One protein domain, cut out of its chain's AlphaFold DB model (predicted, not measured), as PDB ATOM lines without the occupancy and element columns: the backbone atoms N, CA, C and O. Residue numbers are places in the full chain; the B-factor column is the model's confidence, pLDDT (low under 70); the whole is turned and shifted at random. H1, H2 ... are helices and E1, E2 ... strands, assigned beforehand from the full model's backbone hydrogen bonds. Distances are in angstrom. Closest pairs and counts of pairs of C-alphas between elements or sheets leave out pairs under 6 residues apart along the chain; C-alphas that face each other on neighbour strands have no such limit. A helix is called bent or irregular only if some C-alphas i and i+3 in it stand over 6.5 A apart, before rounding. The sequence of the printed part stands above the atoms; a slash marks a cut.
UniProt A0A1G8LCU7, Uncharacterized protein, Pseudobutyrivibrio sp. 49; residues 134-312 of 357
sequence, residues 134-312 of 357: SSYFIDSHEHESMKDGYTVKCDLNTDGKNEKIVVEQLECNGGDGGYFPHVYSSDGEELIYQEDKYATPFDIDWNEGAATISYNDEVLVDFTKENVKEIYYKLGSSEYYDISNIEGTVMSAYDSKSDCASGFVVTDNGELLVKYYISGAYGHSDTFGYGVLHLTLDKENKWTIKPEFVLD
ATOM      1  N   SER A 134     -40.625 -44.059  12.587       86.00
ATOM      2  CA  SER A 134     -41.285 -45.373  12.587       86.00
ATOM      3  C   SER A 134     -41.230 -46.112  11.242       86.00
ATOM      4  O   SER A 134     -41.396 -47.328  11.187       86.00
ATOM      5  N   SER A 135     -40.915 -45.406  10.151       85.00
ATOM      6  CA  SER A 135     -40.652 -46.007   8.833       85.00
ATOM      7  C   SER A 135     -39.331 -46.787   8.790       85.00
ATOM      8  O   SER A 135     -39.142 -47.619   7.904       85.00
ATOM      9  N   TYR A 136     -38.416 -46.509   9.724       87.94
ATOM     10  CA  TYR A 136     -37.075 -47.095   9.794       87.94
ATOM     11  C   TYR A 136     -36.841 -47.881  11.090       87.94
ATOM     12  O   TYR A 136     -36.165 -48.907  11.072       87.94
ATOM     13  N   PHE A 137     -37.402 -47.415  12.208       87.81
ATOM     14  CA  PHE A 137     -37.233 -48.008  13.532       87.81
ATOM     15  C   PHE A 137     -38.599 -48.329  14.126       87.81
ATOM     16  O   PHE A 137     -39.391 -47.422  14.339       87.81
ATOM     17  N   ILE A 138     -38.862 -49.605  14.425       83.44
ATOM     18  CA  ILE A 138     -40.140 -50.037  15.027       83.44
ATOM     19  C   ILE A 138     -40.413 -49.283  16.332       83.44
ATOM     20  O   ILE A 138     -41.538 -48.863  16.571       83.44
ATOM     21  N   ASP A 139     -39.374 -49.100  17.145       85.25
ATOM     22  CA  ASP A 139     -39.393 -48.241  18.320       85.25
ATOM     23  C   ASP A 139     -38.332 -47.141  18.131       85.25
ATOM     24  O   ASP A 139     -37.147 -47.390  17.866       85.25
ATOM     25  N   SER A 140     -38.789 -45.890  18.149       84.12
ATOM     26  CA  SER A 140     -37.954 -44.716  17.913       84.12
ATOM     27  C   SER A 140     -37.048 -44.382  19.094       84.12
ATOM     28  O   SER A 140     -35.979 -43.807  18.876       84.12
ATOM     29  N   HIS A 141     -37.402 -44.814  20.301       80.94
ATOM     30  CA  HIS A 141     -36.661 -44.542  21.532       80.94
ATOM     31  C   HIS A 141     -35.801 -45.732  21.949       80.94
ATOM     32  O   HIS A 141     -34.703 -45.549  22.462       80.94
ATOM     33  N   GLU A 142     -36.227 -46.957  21.633       82.00
ATOM     34  CA  GLU A 142     -35.458 -48.168  21.923       82.00
ATOM     35  C   GLU A 142     -35.114 -48.964  20.660       82.00
ATOM     36  O   GLU A 142     -35.939 -49.231  19.794       82.00
ATOM     37  N   HIS A 143     -33.863 -49.407  20.537       85.81
ATOM     38  CA  HIS A 143     -33.457 -50.307  19.461       85.81
ATOM     39  C   HIS A 143     -32.367 -51.264  19.937       85.81
ATOM     40  O   HIS A 143     -31.532 -50.920  20.771       85.81
ATOM     41  N   GLU A 144     -32.313 -52.480  19.386       86.94
ATOM     42  CA  GLU A 144     -31.309 -53.469  19.800       86.94
ATOM     43  C   GLU A 144     -29.868 -53.010  19.556       86.94
ATOM     44  O   GLU A 144     -28.968 -53.400  20.299       86.94
ATOM     45  N   SER A 145     -29.668 -52.117  18.583       86.75
ATOM     46  CA  SER A 145     -28.373 -51.492  18.317       86.75
ATOM     47  C   SER A 145     -27.856 -50.619  19.453       86.75
ATOM     48  O   SER A 145     -26.681 -50.295  19.467       86.75
ATOM     49  N   MET A 146     -28.710 -50.211  20.387       84.38
ATOM     50  CA  MET A 146     -28.324 -49.418  21.555       84.38
ATOM     51  C   MET A 146     -27.766 -50.302  22.689       84.38
ATOM     52  O   MET A 146     -27.457 -49.832  23.780       84.38
ATOM     53  N   LYS A 147     -27.656 -51.619  22.487       82.56
ATOM     54  CA  LYS A 147     -27.078 -52.523  23.487       82.56
ATOM     55  C   LYS A 147     -25.561 -52.560  23.334       82.56
ATOM     56  O   LYS A 147     -25.054 -52.798  22.239       82.56
ATOM     57  N   ASP A 148     -24.844 -52.383  24.442       77.06
ATOM     58  CA  ASP A 148     -23.383 -52.486  24.458       77.06
ATOM     59  C   ASP A 148     -22.911 -53.829  23.872       77.06
ATOM     60  O   ASP A 148     -23.462 -54.898  24.160       77.06
ATOM     61  N   GLY A 149     -21.910 -53.764  22.995       77.50
ATOM     62  CA  GLY A 149     -21.377 -54.917  22.275       77.50
ATOM     63  C   GLY A 149     -22.265 -55.466  21.152       77.50
ATOM     64  O   GLY A 149     -21.897 -56.484  20.548       77.50
ATOM     65  N   TYR A 150     -23.398 -54.825  20.827       87.38
ATOM     66  CA  TYR A 150     -24.202 -55.204  19.666       87.38
ATOM     67  C   TYR A 150     -23.348 -55.201  18.395       87.38
ATOM     68  O   TYR A 150     -22.514 -54.321  18.164       87.38
ATOM     69  N   THR A 151     -23.514 -56.245  17.584       91.81
ATOM     70  CA  THR A 151     -22.724 -56.459  16.374       91.81
ATOM     71  C   THR A 151     -23.603 -57.002  15.260       91.81
ATOM     72  O   THR A 151     -24.293 -58.002  15.449       91.81
ATOM     73  N   VAL A 152     -23.473 -56.421  14.069       94.00
ATOM     74  CA  VAL A 152     -24.111 -56.902  12.833       94.00
ATOM     75  C   VAL A 152     -23.038 -57.223  11.803       94.00
ATOM     76  O   VAL A 152     -21.968 -56.616  11.792       94.00
ATOM     77  N   LYS A 153     -23.303 -58.209  10.942       95.00
ATOM     78  CA  LYS A 153     -22.481 -58.493   9.764       95.00
ATOM     79  C   LYS A 153     -23.344 -58.458   8.516       95.00
ATOM     80  O   LYS A 153     -24.301 -59.224   8.442       95.00
ATOM     81  N   CYS A 154     -22.980 -57.628   7.551       94.88
ATOM     82  CA  CYS A 154     -23.712 -57.442   6.303       94.88
ATOM     83  C   CYS A 154     -22.729 -57.114   5.174       94.88
ATOM     84  O   CYS A 154     -21.669 -56.570   5.455       94.88
ATOM     85  N   ASP A 155     -23.072 -57.472   3.940       95.12
ATOM     86  CA  ASP A 155     -22.349 -57.070   2.728       95.12
ATOM     87  C   ASP A 155     -22.847 -55.682   2.302       95.12
ATOM     88  O   ASP A 155     -23.840 -55.558   1.582       95.12
ATOM     89  N   LEU A 156     -22.211 -54.639   2.839       95.00
ATOM     90  CA  LEU A 156     -22.603 -53.239   2.655       95.00
ATOM     91  C   LEU A 156     -22.147 -52.696   1.296       95.00
ATOM     92  O   LEU A 156     -22.807 -51.828   0.731       95.00
ATOM     93  N   ASN A 157     -21.024 -53.191   0.763       93.94
ATOM     94  CA  ASN A 157     -20.467 -52.730  -0.516       93.94
ATOM     95  C   ASN A 157     -20.833 -53.620  -1.718       93.94
ATOM     96  O   ASN A 157     -20.462 -53.308  -2.859       93.94
ATOM     97  N   THR A 158     -21.587 -54.700  -1.503       91.50
ATOM     98  CA  THR A 158     -22.019 -55.679  -2.515       91.50
ATOM     99  C   THR A 158     -20.860 -56.407  -3.211       91.50
ATOM    100  O   THR A 158     -20.940 -56.753  -4.402       91.50
ATOM    101  N   ASP A 159     -19.743 -56.608  -2.508       93.19
ATOM    102  CA  ASP A 159     -18.573 -57.343  -3.000       93.19
ATOM    103  C   ASP A 159     -18.628 -58.856  -2.696       93.19
ATOM    104  O   ASP A 159     -17.800 -59.627  -3.200       93.19
ATOM    105  N   GLY A 160     -19.648 -59.297  -1.950       93.88
ATOM    106  CA  GLY A 160     -19.853 -60.679  -1.530       93.88
ATOM    107  C   GLY A 160     -19.165 -61.046  -0.213       93.88
ATOM    108  O   GLY A 160     -19.133 -62.233   0.138       93.88
ATOM    109  N   LYS A 161     -18.593 -60.080   0.508       94.94
ATOM    110  CA  LYS A 161     -18.018 -60.247   1.844       94.94
ATOM    111  C   LYS A 161     -18.768 -59.370   2.834       94.94
ATOM    112  O   LYS A 161     -19.287 -58.326   2.491       94.94
ATOM    113  N   ASN A 162     -18.793 -59.803   4.090       96.19
ATOM    114  CA  ASN A 162     -19.495 -59.051   5.118       96.19
ATOM    115  C   ASN A 162     -18.547 -58.081   5.825       96.19
ATOM    116  O   ASN A 162     -17.581 -58.518   6.464       96.19
ATOM    117  N   GLU A 163     -18.907 -56.805   5.821       97.19
ATOM    118  CA  GLU A 163     -18.487 -55.828   6.812       97.19
ATOM    119  C   GLU A 163     -19.064 -56.187   8.188       97.19
ATOM    120  O   GLU A 163     -20.078 -56.881   8.327       97.19
ATOM    121  N   LYS A 164     -18.393 -55.720   9.240       96.62
ATOM    122  CA  LYS A 164     -18.819 -55.872  10.630       96.62
ATOM    123  C   LYS A 164     -19.122 -54.499  11.213       96.62
ATOM    124  O   LYS A 164     -18.232 -53.663  11.276       96.62
ATOM    125  N   ILE A 165     -20.331 -54.313  11.722       94.75
ATOM    126  CA  ILE A 165     -20.730 -53.119  12.466       94.75
ATOM    127  C   ILE A 165     -20.661 -53.451  13.956       94.75
ATOM    128  O   ILE A 165     -21.159 -54.502  14.363       94.75
ATOM    129  N   VAL A 166     -20.029 -52.600  14.759       91.56
ATOM    130  CA  VAL A 166     -19.890 -52.737  16.218       91.56
ATOM    131  C   VAL A 166     -20.290 -51.427  16.866       91.56
ATOM    132  O   VAL A 166     -19.869 -50.379  16.401       91.56
ATOM    133  N   VAL A 167     -21.053 -51.474  17.949       87.62
ATOM    134  CA  VAL A 167     -21.417 -50.259  18.686       87.62
ATOM    135  C   VAL A 167     -20.486 -50.037  19.862       87.62
ATOM    136  O   VAL A 167     -20.288 -50.944  20.669       87.62
ATOM    137  N   GLU A 168     -19.944 -48.824  19.954       86.38
ATOM    138  CA  GLU A 168     -19.352 -48.280  21.175       86.38
ATOM    139  C   GLU A 168     -20.437 -47.518  21.945       86.38
ATOM    140  O   GLU A 168     -21.086 -46.631  21.391       86.38
ATOM    141  N   GLN A 169     -20.636 -47.858  23.221       84.25
ATOM    142  CA  GLN A 169     -21.415 -47.026  24.134       84.25
ATOM    143  C   GLN A 169     -20.539 -45.876  24.657       84.25
ATOM    144  O   GLN A 169     -19.448 -46.097  25.182       84.25
ATOM    145  N   LEU A 170     -21.033 -44.649  24.534       82.56
ATOM    146  CA  LEU A 170     -20.410 -43.424  25.020       82.56
ATOM    147  C   LEU A 170     -20.816 -43.154  26.481       82.56
ATOM    148  O   LEU A 170     -21.847 -43.610  26.976       82.56
ATOM    149  N   GLU A 171     -19.986 -42.398  27.204       73.19
ATOM    150  CA  GLU A 171     -20.154 -42.158  28.651       73.19
ATOM    151  C   GLU A 171     -21.319 -41.205  28.999       73.19
ATOM    152  O   GLU A 171     -21.704 -41.086  30.162       73.19
ATOM    153  N   CYS A 172     -21.904 -40.534  28.009       62.31
ATOM    154  CA  CYS A 172     -23.000 -39.582  28.157       62.31
ATOM    155  C   CYS A 172     -24.347 -40.258  27.845       62.31
ATOM    156  O   CYS A 172     -24.773 -40.241  26.699       62.31
ATOM    157  N   ASN A 173     -25.010 -40.865  28.838       53.72
ATOM    158  CA  ASN A 173     -26.299 -41.542  28.629       53.72
ATOM    159  C   ASN A 173     -27.456 -40.759  29.279       53.72
ATOM    160  O   ASN A 173     -27.721 -40.910  30.474       53.72
ATOM    161  N   GLY A 174     -28.142 -39.932  28.487       51.03
ATOM    162  CA  GLY A 174     -29.600 -39.785  28.585       51.03
ATOM    163  C   GLY A 174     -30.207 -40.876  27.700       51.03
ATOM    164  O   GLY A 174     -29.588 -41.229  26.705       51.03
ATOM    165  N   GLY A 175     -31.330 -41.488  28.078       51.81
ATOM    166  CA  GLY A 175     -31.833 -42.749  27.496       51.81
ATOM    167  C   GLY A 175     -31.965 -42.823  25.966       51.81
ATOM    168  O   GLY A 175     -32.073 -43.927  25.447       51.81
ATOM    169  N   ASP A 176     -31.888 -41.696  25.259       62.03
ATOM    170  CA  ASP A 176     -32.060 -41.577  23.812       62.03
ATOM    171  C   ASP A 176     -30.766 -41.247  23.034       62.03
ATOM    172  O   ASP A 176     -30.834 -41.025  21.829       62.03
ATOM    173  N   GLY A 177     -29.577 -41.221  23.655       61.59
ATOM    174  CA  GLY A 177     -28.331 -40.881  22.951       61.59
ATOM    175  C   GLY A 177     -27.061 -41.284  23.698       61.59
ATOM    176  O   GLY A 177     -26.984 -41.170  24.918       61.59
ATOM    177  N   GLY A 178     -26.057 -41.764  22.956       77.44
ATOM    178  CA  GLY A 178     -24.775 -42.187  23.532       77.44
ATOM    179  C   GLY A 178     -24.141 -43.389  22.844       77.44
ATOM    180  O   GLY A 178     -23.524 -44.208  23.513       77.44
ATOM    181  N   TYR A 179     -24.290 -43.533  21.528       83.06
ATOM    182  CA  TYR A 179     -23.723 -44.659  20.794       83.06
ATOM    183  C   TYR A 179     -22.916 -44.174  19.602       83.06
ATOM    184  O   TYR A 179     -23.187 -43.115  19.041       83.06
ATOM    185  N   PHE A 180     -21.931 -44.967  19.200       86.38
ATOM    186  CA  PHE A 180     -21.180 -44.722  17.980       86.38
ATOM    187  C   PHE A 180     -20.970 -46.039  17.218       86.38
ATOM    188  O   PHE A 180     -20.293 -46.942  17.723       86.38
ATOM    189  N   PRO A 181     -21.596 -46.218  16.039       90.00
ATOM    190  CA  PRO A 181     -21.397 -47.414  15.237       90.00
ATOM    191  C   PRO A 181     -20.055 -47.344  14.499       90.00
ATOM    192  O   PRO A 181     -19.818 -46.472  13.675       90.00
ATOM    193  N   HIS A 182     -19.188 -48.315  14.740       91.94
ATOM    194  CA  HIS A 182     -17.963 -48.537  13.983       91.94
ATOM    195  C   HIS A 182     -18.202 -49.584  12.905       91.94
ATOM    196  O   HIS A 182     -18.687 -50.680  13.196       91.94
ATOM    197  N   VAL A 183     -17.815 -49.283  11.668       94.88
ATOM    198  CA  VAL A 183     -17.895 -50.228  10.550       94.88
ATOM    199  C   VAL A 183     -16.493 -50.712  10.215       94.88
ATOM    200  O   VAL A 183     -15.586 -49.910  10.031       94.88
ATOM    201  N   TYR A 184     -16.306 -52.023  10.119       96.56
ATOM    202  CA  TYR A 184     -15.040 -52.651   9.757       96.56
ATOM    203  C   TYR A 184     -15.200 -53.467   8.480       96.56
ATOM    204  O   TYR A 184     -16.162 -54.224   8.343       96.56
ATOM    205  N   SER A 185     -14.226 -53.364   7.579       96.62
ATOM    206  CA  SER A 185     -14.120 -54.197   6.384       96.62
ATOM    207  C   SER A 185     -13.964 -55.678   6.739       96.62
ATOM    208  O   SER A 185     -13.647 -56.044   7.878       96.62
ATOM    209  N   SER A 186     -14.110 -56.555   5.742       94.19
ATOM    210  CA  SER A 186     -13.869 -57.995   5.913       94.19
ATOM    211  C   SER A 186     -12.465 -58.329   6.438       94.19
ATOM    212  O   SER A 186     -12.269 -59.376   7.057       94.19
ATOM    213  N   ASP A 187     -11.499 -57.443   6.184       94.75
ATOM    214  CA  ASP A 187     -10.094 -57.598   6.569       94.75
ATOM    215  C   ASP A 187      -9.786 -56.945   7.934       94.75
ATOM    216  O   ASP A 187      -8.675 -57.072   8.449       94.75
ATOM    217  N   GLY A 188     -10.786 -56.307   8.556       94.50
ATOM    218  CA  GLY A 188     -10.698 -55.693   9.882       94.50
ATOM    219  C   GLY A 188     -10.240 -54.233   9.889       94.50
ATOM    220  O   GLY A 188      -9.960 -53.705  10.963       94.50
ATOM    221  N   GLU A 189     -10.158 -53.583   8.727       95.88
ATOM    222  CA  GLU A 189      -9.870 -52.148   8.638       95.88
ATOM    223  C   GLU A 189     -11.133 -51.333   8.918       95.88
ATOM    224  O   GLU A 189     -12.201 -51.653   8.402       95.88
ATOM    225  N   GLU A 190     -11.026 -50.284   9.729       95.56
ATOM    226  CA  GLU A 190     -12.160 -49.414  10.036       95.56
ATOM    227  C   GLU A 190     -12.511 -48.515   8.843       95.56
ATOM    228  O   GLU A 190     -11.658 -47.822   8.287       95.56
ATOM    229  N   LEU A 191     -13.785 -48.533   8.457       95.00
ATOM    230  CA  LEU A 191     -14.371 -47.766   7.366       95.00
ATOM    231  C   LEU A 191     -15.072 -46.537   7.944       95.00
ATOM    232  O   LEU A 191     -16.286 -46.521   8.147       95.00
ATOM    233  N   ILE A 192     -14.287 -45.503   8.230       91.62
ATOM    234  CA  ILE A 192     -14.743 -44.278   8.897       91.62
ATOM    235  C   ILE A 192     -15.737 -43.520   8.002       91.62
ATOM    236  O   ILE A 192     -15.374 -43.091   6.907       91.62
ATOM    237  N   TYR A 193     -16.974 -43.329   8.472       88.12
ATOM    238  CA  TYR A 193     -17.972 -42.465   7.816       88.12
ATOM    239  C   TYR A 193     -18.060 -41.067   8.452       88.12
ATOM    240  O   TYR A 193     -18.533 -40.131   7.812       88.12
ATOM    241  N   GLN A 194     -17.582 -40.916   9.693       81.81
ATOM    242  CA  GLN A 194     -17.567 -39.664  10.447       81.81
ATOM    243  C   GLN A 194     -16.238 -39.537  11.203       81.81
ATOM    244  O   GLN A 194     -15.816 -40.482  11.862       81.81
ATOM    245  N   GLU A 195     -15.564 -38.388  11.086       75.81
ATOM    246  CA  GLU A 195     -14.210 -38.199  11.642       75.81
ATOM    247  C   GLU A 195     -14.181 -38.118  13.177       75.81
ATOM    248  O   GLU A 195     -13.193 -38.521  13.791       75.81
ATOM    249  N   ASP A 196     -15.250 -37.607  13.796       73.06
ATOM    250  CA  ASP A 196     -15.373 -37.444  15.248       73.06
ATOM    251  C   ASP A 196     -16.564 -38.250  15.780       73.06
ATOM    252  O   ASP A 196     -17.693 -38.101  15.309       73.06
ATOM    253  N   LYS A 197     -16.307 -39.076  16.798       71.62
ATOM    254  CA  LYS A 197     -17.317 -39.914  17.449       71.62
ATOM    255  C   LYS A 197     -18.324 -39.151  18.310       71.62
ATOM    256  O   LYS A 197     -19.364 -39.700  18.654       71.62
ATOM    257  N   TYR A 198     -18.013 -37.901  18.647       72.88
ATOM    258  CA  TYR A 198     -18.887 -36.993  19.392       72.88
ATOM    259  C   TYR A 198     -19.535 -35.935  18.503       72.88
ATOM    260  O   TYR A 198     -20.227 -35.052  19.009       72.88
ATOM    261  N   ALA A 199     -19.297 -35.974  17.189       76.69
ATOM    262  CA  ALA A 199     -19.908 -35.002  16.306       76.69
ATOM    263  C   ALA A 199     -21.420 -35.244  16.220       76.69
ATOM    264  O   ALA A 199     -21.890 -36.336  15.895       76.69
ATOM    265  N   THR A 200     -22.157 -34.176  16.492       86.50
ATOM    266  CA  THR A 200     -23.611 -34.053  16.409       86.50
ATOM    267  C   THR A 200     -23.918 -33.298  15.115       86.50
ATOM    268  O   THR A 200     -23.818 -32.066  15.091       86.50
ATOM    269  N   PRO A 201     -24.135 -34.001  13.990       89.50
ATOM    270  CA  PRO A 201     -24.041 -33.381  12.676       89.50
ATOM    271  C   PRO A 201     -25.310 -32.622  12.280       89.50
ATOM    272  O   PRO A 201     -25.303 -31.954  11.246       89.50
ATOM    273  N   PHE A 202     -26.377 -32.737  13.076       93.88
ATOM    274  CA  PHE A 202     -27.626 -32.024  12.873       93.88
ATOM    275  C   PHE A 202     -27.803 -30.919  13.910       93.88
ATOM    276  O   PHE A 202     -27.459 -31.093  15.081       93.88
ATOM    277  N   ASP A 203     -28.398 -29.819  13.473       94.50
ATOM    278  CA  ASP A 203     -28.717 -28.654  14.293       94.50
ATOM    279  C   ASP A 203     -30.206 -28.315  14.144       94.50
ATOM    280  O   ASP A 203     -30.778 -28.500  13.065       94.50
ATOM    281  N   ILE A 204     -30.825 -27.840  15.227       94.81
ATOM    282  CA  ILE A 204     -32.152 -27.221  15.222       94.81
ATOM    283  C   ILE A 204     -32.037 -25.777  15.712       94.81
ATOM    284  O   ILE A 204     -31.662 -25.529  16.861       94.81
ATOM    285  N   ASP A 205     -32.400 -24.844  14.838       95.00
ATOM    286  CA  ASP A 205     -32.438 -23.411  15.119       95.00
ATOM    287  C   ASP A 205     -33.891 -22.968  15.310       95.00
ATOM    288  O   ASP A 205     -34.735 -23.161  14.429       95.00
ATOM    289  N   TRP A 206     -34.200 -22.359  16.452       93.25
ATOM    290  CA  TRP A 206     -35.535 -21.881  16.795       93.25
ATOM    291  C   TRP A 206     -35.637 -20.370  16.590       93.25
ATOM    292  O   TRP A 206     -34.829 -19.590  17.090       93.25
ATOM    293  N   ASN A 207     -36.683 -19.917  15.897       89.81
ATOM    294  CA  ASN A 207     -36.888 -18.494  15.637       89.81
ATOM    295  C   ASN A 207     -38.361 -18.106  15.755       89.81
ATOM    296  O   ASN A 207     -39.161 -18.389  14.867       89.81
ATOM    297  N   GLU A 208     -38.728 -17.451  16.859       87.75
ATOM    298  CA  GLU A 208     -40.099 -16.973  17.105       87.75
ATOM    299  C   GLU A 208     -41.168 -18.060  16.859       87.75
ATOM    300  O   GLU A 208     -42.258 -17.814  16.334       87.75
ATOM    301  N   GLY A 209     -40.839 -19.290  17.257       83.50
ATOM    302  CA  GLY A 209     -41.691 -20.465  17.141       83.50
ATOM    303  C   GLY A 209     -41.666 -21.189  15.794       83.50
ATOM    304  O   GLY A 209     -42.327 -22.217  15.673       83.50
ATOM    305  N   ALA A 210     -40.919 -20.690  14.810       85.81
ATOM    306  CA  ALA A 210     -40.449 -21.473  13.669       85.81
ATOM    307  C   ALA A 210     -39.221 -22.311  14.066       85.81
ATOM    308  O   ALA A 210     -38.557 -21.999  15.059       85.81
ATOM    309  N   ALA A 211     -38.916 -23.347  13.284       90.75
ATOM    310  CA  ALA A 211     -37.739 -24.190  13.484       90.75
ATOM    311  C   ALA A 211     -37.060 -24.497  12.148       90.75
ATOM    312  O   ALA A 211     -37.739 -24.808  11.174       90.75
ATOM    313  N   THR A 212     -35.735 -24.467  12.110       89.62
ATOM    314  CA  THR A 212     -34.931 -24.867  10.952       89.62
ATOM    315  C   THR A 212     -34.050 -26.036  11.354       89.62
ATOM    316  O   THR A 212     -33.373 -25.965  12.374       89.62
ATOM    317  N   ILE A 213     -34.055 -27.108  10.563       92.56
ATOM    318  CA  ILE A 213     -33.171 -28.259  10.758       92.56
ATOM    319  C   ILE A 213     -32.089 -28.240   9.692       92.56
ATOM    320  O   ILE A 213     -32.398 -28.184   8.499       92.56
ATOM    321  N   SER A 214     -30.838 -28.372  10.120       91.62
ATOM    322  CA  SER A 214     -29.675 -28.357   9.233       91.62
ATOM    323  C   SER A 214     -28.767 -29.566   9.456       91.62
ATOM    324  O   SER A 214     -28.752 -30.137  10.543       91.62
ATOM    325  N   TYR A 215     -27.992 -29.943   8.437       92.75
ATOM    326  CA  TYR A 215     -26.875 -30.889   8.514       92.75
ATOM    327  C   TYR A 215     -25.607 -30.225   7.975       92.75
ATOM    328  O   TYR A 215     -25.571 -29.855   6.805       92.75
ATOM    329  N   ASN A 216     -24.563 -30.081   8.800       88.06
ATOM    330  CA  ASN A 216     -23.311 -29.395   8.429       88.06
ATOM    331  C   ASN A 216     -23.538 -28.068   7.666       88.06
ATOM    332  O   ASN A 216     -23.008 -27.877   6.570       88.06
ATOM    333  N   ASP A 217     -24.355 -27.176   8.230       84.88
ATOM    334  CA  ASP A 217     -24.751 -25.876   7.655       84.88
ATOM    335  C   ASP A 217     -25.688 -25.930   6.421       84.88
ATOM    336  O   ASP A 217     -26.096 -24.883   5.914       84.88
ATOM    337  N   GLU A 218     -26.063 -27.114   5.924       85.31
ATOM    338  CA  GLU A 218     -27.074 -27.272   4.872       85.31
ATOM    339  C   GLU A 218     -28.470 -27.414   5.485       85.31
ATOM    340  O   GLU A 218     -28.737 -28.370   6.212       85.31
ATOM    341  N   VAL A 219     -29.375 -26.488   5.159       84.81
ATOM    342  CA  VAL A 219     -30.777 -26.554   5.590       84.81
ATOM    343  C   VAL A 219     -31.459 -27.762   4.949       84.81
ATOM    344  O   VAL A 219     -31.578 -27.845   3.727       84.81
ATOM    345  N   LEU A 220     -31.940 -28.677   5.789       82.06
ATOM    346  CA  LEU A 220     -32.726 -29.838   5.377       82.06
ATOM    347  C   LEU A 220     -34.213 -29.508   5.311       82.06
ATOM    348  O   LEU A 220     -34.904 -29.939   4.387       82.06
ATOM    349  N   VAL A 221     -34.714 -28.769   6.303       84.06
ATOM    350  CA  VAL A 221     -36.130 -28.414   6.389       84.06
ATOM    351  C   VAL A 221     -36.348 -27.150   7.213       84.06
ATOM    352  O   VAL A 221     -35.727 -26.959   8.255       84.06
ATOM    353  N   ASP A 222     -37.284 -26.323   6.749       84.19
ATOM    354  CA  ASP A 222     -37.771 -25.136   7.445       84.19
ATOM    355  C   ASP A 222     -39.240 -25.327   7.834       84.19
ATOM    356  O   ASP A 222     -40.113 -25.544   6.985       84.19
ATOM    357  N   PHE A 223     -39.522 -25.215   9.126       80.56
ATOM    358  CA  PHE A 223     -40.856 -25.251   9.699       80.56
ATOM    359  C   PHE A 223     -41.343 -23.845   9.994       80.56
ATOM    360  O   PHE A 223     -40.729 -23.101  10.758       80.56
ATOM    361  N   THR A 224     -42.517 -23.507   9.470       81.88
ATOM    362  CA  THR A 224     -43.238 -22.319   9.935       81.88
ATOM    363  C   THR A 224     -43.727 -22.519  11.369       81.88
ATOM    364  O   THR A 224     -43.880 -23.649  11.844       81.88
ATOM    365  N   LYS A 225     -44.054 -21.416  12.045       81.12
ATOM    366  CA  LYS A 225     -44.680 -21.447  13.370       81.12
ATOM    367  C   LYS A 225     -45.950 -22.300  13.389       81.12
ATOM    368  O   LYS A 225     -46.215 -23.015  14.354       81.12
ATOM    369  N   GLU A 226     -46.738 -22.245  12.323       75.12
ATOM    370  CA  GLU A 226     -47.949 -23.038  12.152       75.12
ATOM    371  C   GLU A 226     -47.633 -24.534  12.027       75.12
ATOM    372  O   GLU A 226     -48.319 -25.340  12.656       75.12
ATOM    373  N   ASN A 227     -46.573 -24.912  11.296       80.12
ATOM    374  CA  ASN A 227     -46.148 -26.313  11.201       80.12
ATOM    375  C   ASN A 227     -45.684 -26.858  12.553       80.12
ATOM    376  O   ASN A 227     -46.111 -27.939  12.950       80.12
ATOM    377  N   VAL A 228     -44.862 -26.097  13.279       82.88
ATOM    378  CA  VAL A 228     -44.412 -26.469  14.627       82.88
ATOM    379  C   VAL A 228     -45.610 -26.646  15.558       82.88
ATOM    380  O   VAL A 228     -45.724 -27.668  16.233       82.88
ATOM    381  N   LYS A 229     -46.547 -25.687  15.573       80.00
ATOM    382  CA  LYS A 229     -47.775 -25.803  16.370       80.00
ATOM    383  C   LYS A 229     -48.540 -27.080  16.035       80.00
ATOM    384  O   LYS A 229     -48.972 -27.771  16.948       80.00
ATOM    385  N   GLU A 230     -48.712 -27.402  14.753       77.06
ATOM    386  CA  GLU A 230     -49.415 -28.616  14.329       77.06
ATOM    387  C   GLU A 230     -48.722 -29.896  14.826       77.06
ATOM    388  O   GLU A 230     -49.403 -30.799  15.317       77.06
ATOM    389  N   ILE A 231     -47.388 -29.962  14.752       80.38
ATOM    390  CA  ILE A 231     -46.589 -31.080  15.281       80.38
ATOM    391  C   ILE A 231     -46.863 -31.256  16.777       80.38
ATOM    392  O   ILE A 231     -47.279 -32.329  17.211       80.38
ATOM    393  N   TYR A 232     -46.743 -30.184  17.559       79.06
ATOM    394  CA  TYR A 232     -46.970 -30.250  19.001       79.06
ATOM    395  C   TYR A 232     -48.429 -30.502  19.393       79.06
ATOM    396  O   TYR A 232     -48.682 -31.170  20.392       79.06
ATOM    397  N   TYR A 233     -49.406 -30.019  18.622       74.56
ATOM    398  CA  TYR A 233     -50.813 -30.351  18.857       74.56
ATOM    399  C   TYR A 233     -51.098 -31.834  18.618       74.56
ATOM    400  O   TYR A 233     -51.899 -32.420  19.345       74.56
ATOM    401  N   LYS A 234     -50.434 -32.458  17.635       70.69
ATOM    402  CA  LYS A 234     -50.506 -33.912  17.436       70.69
ATOM    403  C   LYS A 234     -49.883 -34.652  18.622       70.69
ATOM    404  O   LYS A 234     -50.527 -35.551  19.157       70.69
ATOM    405  N   LEU A 235     -48.711 -34.225  19.098       65.88
ATOM    406  CA  LEU A 235     -48.038 -34.830  20.257       65.88
ATOM    407  C   LEU A 235     -48.844 -34.683  21.563       65.88
ATOM    408  O   LEU A 235     -49.030 -35.657  22.290       65.88
ATOM    409  N   GLY A 236     -49.390 -33.496  21.839       58.44
ATOM    410  CA  GLY A 236     -50.160 -33.205  23.055       58.44
ATOM    411  C   GLY A 236     -51.588 -33.748  23.085       58.44
ATOM    412  O   GLY A 236     -52.297 -33.552  24.068       58.44
ATOM    413  N   SER A 237     -52.018 -34.450  22.033       50.28
ATOM    414  CA  SER A 237     -53.215 -35.300  22.091       50.28
ATOM    415  C   SER A 237     -52.981 -36.602  22.874       50.28
ATOM    416  O   SER A 237     -53.946 -37.243  23.291       50.28
ATOM    417  N   SER A 238     -51.717 -36.958  23.140       50.97
ATOM    418  CA  SER A 238     -51.346 -37.932  24.169       50.97
ATOM    419  C   SER A 238     -51.361 -37.249  25.545       50.97
ATOM    420  O   SER A 238     -50.946 -36.100  25.665       50.97
ATOM    421  N   GLU A 239     -51.853 -37.919  26.591       46.78
ATOM    422  CA  GLU A 239     -52.175 -37.348  27.922       46.78
ATOM    423  C   GLU A 239     -51.003 -36.677  28.692       46.78
ATOM    424  O   GLU A 239     -51.169 -36.264  29.839       46.78
ATOM    425  N   TYR A 240     -49.819 -36.560  28.087       54.03
ATOM    426  CA  TYR A 240     -48.567 -36.152  28.722       54.03
ATOM    427  C   TYR A 240     -48.215 -34.663  28.603       54.03
ATOM    428  O   TYR A 240     -47.439 -34.176  29.426       54.03
ATOM    429  N   TYR A 241     -48.774 -33.917  27.643       60.44
ATOM    430  CA  TYR A 241     -48.373 -32.523  27.410       60.44
ATOM    431  C   TYR A 241     -49.487 -31.523  27.729       60.44
ATOM    432  O   TYR A 241     -50.596 -31.595  27.200       60.44
ATOM    433  N   ASP A 242     -49.174 -30.531  28.569       64.12
ATOM    434  CA  ASP A 242     -50.058 -29.390  28.803       64.12
ATOM    435  C   ASP A 242     -50.045 -28.454  27.584       64.12
ATOM    436  O   ASP A 242     -49.226 -27.539  27.460       64.12
ATOM    437  N   ILE A 243     -50.995 -28.684  26.678       67.81
ATOM    438  CA  ILE A 243     -51.190 -27.874  25.472       67.81
ATOM    439  C   ILE A 243     -51.627 -26.429  25.766       67.81
ATOM    440  O   ILE A 243     -51.634 -25.604  24.852       67.81
ATOM    441  N   SER A 244     -51.991 -26.081  27.010       71.12
ATOM    442  CA  SER A 244     -52.530 -24.752  27.339       71.12
ATOM    443  C   SER A 244     -51.519 -23.612  27.160       71.12
ATOM    444  O   SER A 244     -51.932 -22.469  26.959       71.12
ATOM    445  N   ASN A 245     -50.214 -23.914  27.166       76.94
ATOM    446  CA  ASN A 245     -49.133 -22.942  26.958       76.94
ATOM    447  C   ASN A 245     -48.163 -23.325  25.821       76.94
ATOM    448  O   ASN A 245     -47.033 -22.843  25.780       76.94
ATOM    449  N   ILE A 246     -48.599 -24.164  24.878       77.25
ATOM    450  CA  ILE A 246     -47.782 -24.664  23.757       77.25
ATOM    451  C   ILE A 246     -47.081 -23.539  22.980       77.25
ATOM    452  O   ILE A 246     -45.906 -23.632  22.641       77.25
ATOM    453  N   GLU A 247     -47.790 -22.428  22.761       78.38
ATOM    454  CA  GLU A 247     -47.254 -21.265  22.065       78.38
ATOM    455  C   GLU A 247     -46.172 -20.571  22.889       78.38
ATOM    456  O   GLU A 247     -45.144 -20.207  22.334       78.38
ATOM    457  N   GLY A 248     -46.354 -20.430  24.204       82.69
ATOM    458  CA  GLY A 248     -45.318 -19.885  25.076       82.69
ATOM    459  C   GLY A 248     -44.052 -20.742  25.066       82.69
ATOM    460  O   GLY A 248     -42.963 -20.190  24.939       82.69
ATOM    461  N   THR A 249     -44.199 -22.069  25.131       82.69
ATOM    462  CA  THR A 249     -43.066 -23.007  25.106       82.69
ATOM    463  C   THR A 249     -42.298 -22.918  23.794       82.69
ATOM    464  O   THR A 249     -41.096 -22.669  23.810       82.69
ATOM    465  N   VAL A 250     -42.987 -23.063  22.660       83.88
ATOM    466  CA  VAL A 250     -42.382 -23.036  21.321       83.88
ATOM    467  C   VAL A 250     -41.674 -21.704  21.051       83.88
ATOM    468  O   VAL A 250     -40.594 -21.678  20.474       83.88
ATOM    469  N   MET A 251     -42.230 -20.588  21.532       84.38
ATOM    470  CA  MET A 251     -41.588 -19.270  21.433       84.38
ATOM    471  C   MET A 251     -40.351 -19.119  22.336       84.38
ATOM    472  O   MET A 251     -39.579 -18.184  22.146       84.38
ATOM    473  N   SER A 252     -40.193 -19.985  23.341       84.38
ATOM    474  CA  SER A 252     -39.071 -19.992  24.290       84.38
ATOM    475  C   SER A 252     -38.060 -21.113  24.047       84.38
ATOM    476  O   SER A 252     -37.109 -21.240  24.820       84.38
ATOM    477  N   ALA A 253     -38.276 -21.926  23.008       87.44
ATOM    478  CA  ALA A 253     -37.358 -22.980  22.613       87.44
ATOM    479  C   ALA A 253     -35.978 -22.390  22.289       87.44
ATOM    480  O   ALA A 253     -35.865 -21.245  21.843       87.44
ATOM    481  N   TYR A 254     -34.932 -23.161  22.568       87.62
ATOM    482  CA  TYR A 254     -33.549 -22.737  22.396       87.62
ATOM    483  C   TYR A 254     -32.866 -23.600  21.343       87.62
ATOM    484  O   TYR A 254     -33.121 -24.801  21.256       87.62
ATOM    485  N   ASP A 255     -31.977 -22.976  20.577       91.88
ATOM    486  CA  ASP A 255     -31.164 -23.659  19.576       91.88
ATOM    487  C   ASP A 255     -30.389 -24.804  20.220       91.88
ATOM    488  O   ASP A 255     -29.783 -24.655  21.289       91.88
ATOM    489  N   SER A 256     -30.400 -25.959  19.572       89.88
ATOM    490  CA  SER A 256     -29.697 -27.128  20.082       89.88
ATOM    491  C   SER A 256     -29.094 -27.940  18.950       89.88
ATOM    492  O   SER A 256     -29.519 -27.862  17.800       89.88
ATOM    493  N   LYS A 257     -28.070 -28.715  19.290       89.88
ATOM    494  CA  LYS A 257     -27.544 -29.742  18.397       89.88
ATOM    495  C   LYS A 257     -28.309 -31.034  18.639       89.88
ATOM    496  O   LYS A 257     -28.867 -31.226  19.723       89.88
ATOM    497  N   SER A 258     -28.299 -31.931  17.660       87.44
ATOM    498  CA  SER A 258     -28.701 -33.309  17.912       87.44
ATOM    499  C   SER A 258     -27.839 -33.933  19.007       87.44
ATOM    500  O   SER A 258     -26.736 -33.463  19.282       87.44
ATOM    501  N   ASP A 259     -28.279 -35.049  19.570       87.69
ATOM    502  CA  ASP A 259     -27.372 -35.876  20.361       87.69
ATOM    503  C   ASP A 259     -26.374 -36.619  19.460       87.69
ATOM    504  O   ASP A 259     -26.384 -36.509  18.225       87.69
ATOM    505  N   CYS A 260     -25.495 -37.395  20.101       87.88
ATOM    506  CA  CYS A 260     -24.734 -38.446  19.431       87.88
ATOM    507  C   CYS A 260     -25.683 -39.467  18.780       87.88
ATOM    508  O   CYS A 260     -26.898 -39.440  18.995       87.88
ATOM    509  N   ALA A 261     -25.131 -40.399  17.999       89.38
ATOM    510  CA  ALA A 261     -25.966 -41.412  17.374       89.38
ATOM    511  C   ALA A 261     -26.777 -42.175  18.438       89.38
ATOM    512  O   ALA A 261     -26.273 -42.590  19.489       89.38
ATOM    513  N   SER A 262     -28.063 -42.329  18.149       87.06
ATOM    514  CA  SER A 262     -29.065 -42.937  19.015       87.06
ATOM    515  C   SER A 262     -29.508 -44.303  18.505       87.06
ATOM    516  O   SER A 262     -30.464 -44.882  18.993       87.06
ATOM    517  N   GLY A 263     -28.819 -44.866  17.515       89.50
ATOM    518  CA  GLY A 263     -29.056 -46.216  17.016       89.50
ATOM    519  C   GLY A 263     -28.833 -46.325  15.517       89.50
ATOM    520  O   GLY A 263     -28.634 -45.327  14.824       89.50
ATOM    521  N   PHE A 264     -28.864 -47.555  15.013       93.31
ATOM    522  CA  PHE A 264     -28.749 -47.813  13.588       93.31
ATOM    523  C   PHE A 264     -29.544 -49.045  13.160       93.31
ATOM    524  O   PHE A 264     -29.784 -49.952  13.961       93.31
ATOM    525  N   VAL A 265     -29.883 -49.096  11.875       93.62
ATOM    526  CA  VAL A 265     -30.413 -50.280  11.188       93.62
ATOM    527  C   VAL A 265     -29.669 -50.488   9.875       93.62
ATOM    528  O   VAL A 265     -29.095 -49.552   9.322       93.62
ATOM    529  N   VAL A 266     -29.673 -51.720   9.373       94.19
ATOM    530  CA  VAL A 266     -29.184 -52.036   8.026       94.19
ATOM    531  C   VAL A 266     -30.382 -52.453   7.188       94.19
ATOM    532  O   VAL A 266     -31.123 -53.348   7.594       94.19
ATOM    533  N   THR A 267     -30.592 -51.797   6.051       90.81
ATOM    534  CA  THR A 267     -31.695 -52.117   5.140       90.81
ATOM    535  C   THR A 267     -31.384 -53.369   4.320       90.81
ATOM    536  O   THR A 267     -30.227 -53.768   4.166       90.81
ATOM    537  N   ASP A 268     -32.414 -53.963   3.713       86.00
ATOM    538  CA  ASP A 268     -32.266 -55.128   2.825       86.00
ATOM    539  C   ASP A 268     -31.349 -54.866   1.614       86.00
ATOM    540  O   ASP A 268     -30.832 -55.806   1.010       86.00
ATOM    541  N   ASN A 269     -31.131 -53.595   1.261       85.50
ATOM    542  CA  ASN A 269     -30.282 -53.187   0.142       85.50
ATOM    543  C   ASN A 269     -28.817 -52.931   0.545       85.50
ATOM    544  O   ASN A 269     -28.044 -52.477  -0.295       85.50
ATOM    545  N   GLY A 270     -28.435 -53.198   1.800       88.44
ATOM    546  CA  GLY A 270     -27.071 -52.966   2.292       88.44
ATOM    547  C   GLY A 270     -26.775 -51.506   2.650       88.44
ATOM    548  O   GLY A 270     -25.616 -51.118   2.758       88.44
ATOM    549  N   GLU A 271     -27.808 -50.687   2.839       94.81
ATOM    550  CA  GLU A 271     -27.671 -49.313   3.327       94.81
ATOM    551  C   GLU A 271     -27.691 -49.294   4.858       94.81
ATOM    552  O   GLU A 271     -28.515 -49.963   5.485       94.81
ATOM    553  N   LEU A 272     -26.787 -48.529   5.465       96.00
ATOM    554  CA  LEU A 272     -26.723 -48.316   6.907       96.00
ATOM    555  C   LEU A 272     -27.426 -46.999   7.246       96.00
ATOM    556  O   LEU A 272     -27.007 -45.939   6.791       96.00
ATOM    557  N   LEU A 273     -28.472 -47.061   8.066       95.50
ATOM    558  CA  LEU A 273     -29.173 -45.881   8.569       95.50
ATOM    559  C   LEU A 273     -28.741 -45.617  10.003       95.50
ATOM    560  O   LEU A 273     -28.937 -46.481  10.856       95.50
ATOM    561  N   VAL A 274     -28.190 -44.438  10.283       94.44
ATOM    562  CA  VAL A 274     -27.812 -44.012  11.642       94.44
ATOM    563  C   VAL A 274     -28.710 -42.857  12.060       94.44
ATOM    564  O   VAL A 274     -28.774 -41.851  11.354       94.44
ATOM    565  N   LYS A 275     -29.412 -42.997  13.188       93.25
ATOM    566  CA  LYS A 275     -30.306 -41.958  13.715       93.25
ATOM    567  C   LYS A 275     -29.628 -41.119  14.797       93.25
ATOM    568  O   LYS A 275     -28.792 -41.626  15.542       93.25
ATOM    569  N   TYR A 276     -30.019 -39.855  14.874       92.75
ATOM    570  CA  TYR A 276     -29.541 -38.846  15.814       92.75
ATOM    571  C   TYR A 276     -30.758 -38.133  16.402       92.75
ATOM    572  O   TYR A 276     -31.610 -37.646  15.657       92.75
ATOM    573  N   TYR A 277     -30.861 -38.107  17.728       91.00
ATOM    574  CA  TYR A 277     -31.986 -37.501  18.439       91.00
ATOM    575  C   TYR A 277     -31.980 -35.976  18.284       91.00
ATOM    576  O   TYR A 277     -30.941 -35.357  18.498       91.00
ATOM    577  N   ILE A 278     -33.119 -35.365  17.943       91.81
ATOM    578  CA  ILE A 278     -33.271 -33.905  17.899       91.81
ATOM    579  C   ILE A 278     -34.288 -33.484  18.960       91.81
ATOM    580  O   ILE A 278     -35.477 -33.811  18.886       91.81
ATOM    581  N   SER A 279     -33.793 -32.733  19.945       89.25
ATOM    582  CA  SER A 279     -34.603 -32.198  21.041       89.25
ATOM    583  C   SER A 279     -35.663 -31.228  20.529       89.25
ATOM    584  O   SER A 279     -35.420 -30.436  19.619       89.25
ATOM    585  N   GLY A 280     -36.832 -31.267  21.156       89.44
ATOM    586  CA  GLY A 280     -37.892 -30.299  20.936       89.44
ATOM    587  C   GLY A 280     -37.848 -29.101  21.878       89.44
ATOM    588  O   GLY A 280     -36.875 -28.848  22.588       89.44
ATOM    589  N   ALA A 281     -38.934 -28.335  21.874       87.00
ATOM    590  CA  ALA A 281     -39.136 -27.117  22.640       87.00
ATOM    591  C   ALA A 281     -39.046 -27.325  24.163       87.00
ATOM    592  O   ALA A 281     -38.741 -26.371  24.878       87.00
ATOM    593  N   TYR A 282     -39.263 -28.546  24.670       81.31
ATOM    594  CA  TYR A 282     -39.035 -28.887  26.084       81.31
ATOM    595  C   TYR A 282     -37.637 -29.493  26.344       81.31
ATOM    596  O   TYR A 282     -37.404 -30.137  27.373       81.31
ATOM    597  N   GLY A 283     -36.687 -29.289  25.429       80.44
ATOM    598  CA  GLY A 283     -35.342 -29.856  25.507       80.44
ATOM    599  C   GLY A 283     -35.362 -31.382  25.417       80.44
ATOM    600  O   GLY A 283     -36.240 -31.964  24.793       80.44
ATOM    601  N   HIS A 284     -34.429 -32.048  26.095       75.06
ATOM    602  CA  HIS A 284     -34.263 -33.510  26.037       75.06
ATOM    603  C   HIS A 284     -35.424 -34.319  26.668       75.06
ATOM    604  O   HIS A 284     -35.372 -35.538  26.727       75.06
ATOM    605  N   SER A 285     -36.470 -33.653  27.175       76.75
ATOM    606  CA  SER A 285     -37.708 -34.307  27.637       76.75
ATOM    607  C   SER A 285     -38.765 -34.469  26.539       76.75
ATOM    608  O   SER A 285     -39.823 -35.040  26.788       76.75
ATOM    609  N   ASP A 286     -38.479 -33.942  25.350       82.19
ATOM    610  CA  ASP A 286     -39.373 -33.873  24.204       82.19
ATOM    611  C   ASP A 286     -38.574 -34.077  22.918       82.19
ATOM    612  O   ASP A 286     -37.489 -33.513  22.739       82.19
ATOM    613  N   THR A 287     -39.104 -34.896  22.020       87.25
ATOM    614  CA  THR A 287     -38.448 -35.270  20.771       87.25
ATOM    615  C   THR A 287     -39.152 -34.565  19.629       87.25
ATOM    616  O   THR A 287     -40.296 -34.868  19.305       87.25
ATOM    617  N   PHE A 288     -38.462 -33.622  18.988       88.88
ATOM    618  CA  PHE A 288     -39.012 -32.981  17.794       88.88
ATOM    619  C   PHE A 288     -38.980 -33.934  16.596       88.88
ATOM    620  O   PHE A 288     -39.888 -33.967  15.763       88.88
ATOM    621  N   GLY A 289     -37.911 -34.723  16.516       91.88
ATOM    622  CA  GLY A 289     -37.686 -35.700  15.470       91.88
ATOM    623  C   GLY A 289     -36.281 -36.270  15.523       91.88
ATOM    624  O   GLY A 289     -35.604 -36.225  16.551       91.88
ATOM    625  N   TYR A 290     -35.844 -36.802  14.389       93.38
ATOM    626  CA  TYR A 290     -34.542 -37.431  14.250       93.38
ATOM    627  C   TYR A 290     -33.860 -36.973  12.965       93.38
ATOM    628  O   TYR A 290     -34.474 -36.907  11.898       93.38
ATOM    629  N   GLY A 291     -32.560 -36.715  13.065       94.25
ATOM    630  CA  GLY A 291     -31.679 -36.693  11.907       94.25
ATOM    631  C   GLY A 291     -31.293 -38.123  11.550       94.25
ATOM    632  O   GLY A 291     -30.888 -38.889  12.424       94.25
ATOM    633  N   VAL A 292     -31.421 -38.512  10.287       94.88
ATOM    634  CA  VAL A 292     -31.044 -39.840   9.794       94.88
ATOM    635  C   VAL A 292     -29.975 -39.684   8.724       94.88
ATOM    636  O   VAL A 292     -30.169 -38.983   7.731       94.88
ATOM    637  N   LEU A 293     -28.834 -40.342   8.918       95.44
ATOM    638  CA  LEU A 293     -27.821 -40.488   7.880       95.44
ATOM    639  C   LEU A 293     -28.050 -41.794   7.135       95.44
ATOM    640  O   LEU A 293     -27.932 -42.871   7.717       95.44
ATOM    641  N   HIS A 294     -28.341 -41.674   5.844       95.38
ATOM    642  CA  HIS A 294     -28.379 -42.782   4.898       95.38
ATOM    643  C   HIS A 294     -26.970 -42.989   4.348       95.38
ATOM    644  O   HIS A 294     -26.444 -42.137   3.624       95.38
ATOM    645  N   LEU A 295     -26.333 -44.087   4.751       96.62
ATOM    646  CA  LEU A 295     -24.947 -44.406   4.432       96.62
ATOM    647  C   LEU A 295     -24.897 -45.593   3.470       96.62
ATOM    648  O   LEU A 295     -25.239 -46.721   3.826       96.62
ATOM    649  N   THR A 296     -24.397 -45.356   2.261       96.44
ATOM    650  CA  THR A 296     -24.123 -46.421   1.288       96.44
ATOM    651  C   THR A 296     -22.627 -46.532   1.052       96.44
ATOM    652  O   THR A 296     -21.969 -45.519   0.791       96.44
ATOM    653  N   LEU A 297     -22.100 -47.751   1.115       96.50
ATOM    654  CA  LEU A 297     -20.691 -48.037   0.883       96.50
ATOM    655  C   LEU A 297     -20.493 -48.490  -0.566       96.50
ATOM    656  O   LEU A 297     -21.166 -49.405  -1.035       96.50
ATOM    657  N   ASP A 298     -19.580 -47.858  -1.300       94.38
ATOM    658  CA  ASP A 298     -19.233 -48.318  -2.645       94.38
ATOM    659  C   ASP A 298     -18.181 -49.446  -2.626       94.38
ATOM    660  O   ASP A 298     -17.578 -49.768  -1.601       94.38
ATOM    661  N   LYS A 299     -17.915 -50.044  -3.793       93.12
ATOM    662  CA  LYS A 299     -16.918 -51.124  -3.956       93.12
ATOM    663  C   LYS A 299     -15.469 -50.692  -3.712       93.12
ATOM    664  O   LYS A 299     -14.578 -51.537  -3.703       93.12
ATOM    665  N   GLU A 300     -15.219 -49.393  -3.581       93.44
ATOM    666  CA  GLU A 300     -13.926 -48.826  -3.200       93.44
ATOM    667  C   GLU A 300     -13.872 -48.501  -1.697       93.44
ATOM    668  O   GLU A 300     -12.912 -47.873  -1.248       93.44
ATOM    669  N   ASN A 301     -14.870 -48.949  -0.926       93.62
ATOM    670  CA  ASN A 301     -15.059 -48.670   0.494       93.62
ATOM    671  C   ASN A 301     -15.179 -47.173   0.812       93.62
ATOM    672  O   ASN A 301     -14.713 -46.712   1.856       93.62
ATOM    673  N   LYS A 302     -15.799 -46.398  -0.083       94.69
ATOM    674  CA  LYS A 302     -16.117 -44.988   0.157       94.69
ATOM    675  C   LYS A 302     -17.586 -44.821   0.492       94.69
ATOM    676  O   LYS A 302     -18.464 -45.360  -0.182       94.69
ATOM    677  N   TRP A 303     -17.837 -44.024   1.521       95.81
ATOM    678  CA  TRP A 303     -19.181 -43.668   1.942       95.81
ATOM    679  C   TRP A 303     -19.773 -42.588   1.042       95.81
ATOM    680  O   TRP A 303     -19.154 -41.555   0.787       95.81
ATOM    681  N   THR A 304     -21.008 -42.816   0.608       95.06
ATOM    682  CA  THR A 304     -21.923 -41.752   0.189       95.06
ATOM    683  C   THR A 304     -22.913 -41.528   1.321       95.06
ATOM    684  O   THR A 304     -23.491 -42.488   1.829       95.06
ATOM    685  N   ILE A 305     -23.069 -40.268   1.723       93.88
ATOM    686  CA  ILE A 305     -23.896 -39.857   2.856       93.88
ATOM    687  C   ILE A 305     -25.037 -39.005   2.321       93.88
ATOM    688  O   ILE A 305     -24.795 -38.017   1.624       93.88
ATOM    689  N   LYS A 306     -26.269 -39.369   2.668       93.12
ATOM    690  CA  LYS A 306     -27.452 -38.554   2.412       93.12
ATOM    691  C   LYS A 306     -28.166 -38.271   3.742       93.12
ATOM    692  O   LYS A 306     -28.670 -39.210   4.355       93.12
ATOM    693  N   PRO A 307     -28.202 -37.012   4.205       93.12
ATOM    694  CA  PRO A 307     -28.945 -36.647   5.403       93.12
ATOM    695  C   PRO A 307     -30.451 -36.559   5.118       93.12
ATOM    696  O   PRO A 307     -30.879 -36.223   4.012       93.12
ATOM    697  N   GLU A 308     -31.255 -36.841   6.135       91.19
ATOM    698  CA  GLU A 308     -32.705 -36.660   6.146       91.19
ATOM    699  C   GLU A 308     -33.141 -36.207   7.545       91.19
ATOM    700  O   GLU A 308     -32.585 -36.662   8.543       91.19
ATOM    701  N   PHE A 309     -34.149 -35.340   7.623       92.25
ATOM    702  CA  PHE A 309     -34.902 -35.123   8.855       92.25
ATOM    703  C   PHE A 309     -36.223 -35.888   8.783       92.25
ATOM    704  O   PHE A 309     -36.939 -35.801   7.784       92.25
ATOM    705  N   VAL A 310     -36.561 -36.597   9.858       90.75
ATOM    706  CA  VAL A 310     -37.848 -37.275  10.019       90.75
ATOM    707  C   VAL A 310     -38.510 -36.854  11.318       90.75
ATOM    708  O   VAL A 310     -37.842 -36.659  12.334       90.75
ATOM    709  N   LEU A 311     -39.834 -36.731  11.291       88.81
ATOM    710  CA  LEU A 311     -40.595 -36.393  12.485       88.81
ATOM    711  C   LEU A 311     -40.599 -37.563  13.462       88.81
ATOM    712  O   LEU A 311     -40.622 -38.737  13.064       88.81
ATOM    713  N   ASP A 312     -40.645 -37.224  14.745       85.06
ATOM    714  CA  ASP A 312     -41.032 -38.198  15.746       85.06
ATOM    715  C   ASP A 312     -42.531 -38.481  15.596       85.06
ATOM    716  O   ASP A 312     -43.351 -37.565  15.505       85.06
TER     717      ASP A 312
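What this domain is: This is residues 134 to 312 of the 357 residues of an uncharacterized protein of Pseudobutyrivibrio sp. 49 (UniProt A0A1G8LCU7). A long, twisted sheet of four antiparallel strands, E7 E8 E9 E10, is the large wall of this elongated domain, and two small three-stranded sheets cover different parts of it: E1 E2 E3 toward one end, E4 E5 E6 toward the other. A helical hairpin, H1 and H2, sits at the end where E4 E5 E6 lies. You are reading 179 printed residues, with two named helices and ten named strands in the order E1 E2 E3 E4 E5 E6 H1 H2 E7 E8 E9 E10; each sheet is antiparallel, its strands in chain order, and the class is mostly strand. The whole is compact, with a radius of gyration of the C-alphas of 17.4 A, and spans 57 by 29 by 28 A.

How they stand to each other: Begin with the largest sheet: E7, residues 261 to 266, E8, 272 to 280, E9, 283 to 297, and E10, 303 to 311. It is a meander, each strand the antiparallel neighbour of the one before, and it is strongly twisted. Look for N 265 and O 273, 3.0 A apart, between E7 and E8; N 276 and O 291, 2.8 A, between E8 and E9; and N 292 and O 308, 2.8 A, between E9 and E10. E9 bends by 99 degrees at residue 286. Two further meanders, E1, residues 151 to 154, E2, 163 to 174, and E3, 177 to 184, then E4, 202 to 207, E5, 210 to 215, and E6, 218 to 223, are each face to face with this sheet, and the three sheets form a stack of sheets, face to face in turn. The best planes of E1 E2 E3 and the large sheet are 44 degrees apart, those of E4 E5 E6 and the large sheet 7 degrees. The closest C-alphas of E3 and E7 are those of Gly 177 and Ser 262, 4.5 A; those of E6 and E10 are Leu 220 and Phe 309, 6.7 A. Inside the small sheets find N 165 and O 152, 2.8 A, for E1 and E2; N 168 and O 180, 2.9 A, for E2 and E3; N 205 and O 212, 2.9 A, for E4 and E5; N 213 and O 221, 2.9 A, for E5 and E6. H1, residues 225 to 235, is on the sheet E4 E5 E6 at a height of 8.9 A over the sheet, and it only grazes the large sheet with residues 228 to 235. H1 and H2, residues 243 to 251, form a helical hairpin: they touch, with C-alphas 233 and 243 closest at 7.1 A, at a steep tilt of 39 degrees, opposite ways. H2 only grazes the sheet E4 E5 E6, with residues 250 to 251. Every O i to N i+4 pair of H1 is within hydrogen-bond range; in H2, which is irregular with C-alphas 244 and 247 8.2 A apart, 3 of 5 are.

Where its parts are: Find C-alpha 283 at (-35.342, -29.856, 25.507); from there E9, the longest strand, runs 33.9 A to C-alpha 297. E2 measures 29.2 A and bends by 81 degrees at residue 171; E8 measures 25.4 A, E3 22.1 A and H1 15.4 A. E1 begins at C-alpha 151, (-22.724, -56.459, 16.374), and E10 runs 25.0 A to C-alpha 311, (-40.595, -36.393, 12.485).

The domain as a whole: The C-alphas of Asp 187 and Ser 244 are the two farthest apart, at 57.5 A, while those of Ser 134 and Asp 312, first and last printed, are 7.8 A apart. The printed part has no cut. Look along residues 134 to 150 and 185 to 201 for the long stretches with no named element; the second is the long link from E3 to E4. The mean pLDDT of the printed part is 85.4, and the model's confidence is under 70 at residues 172 to 177 and 235 to 243.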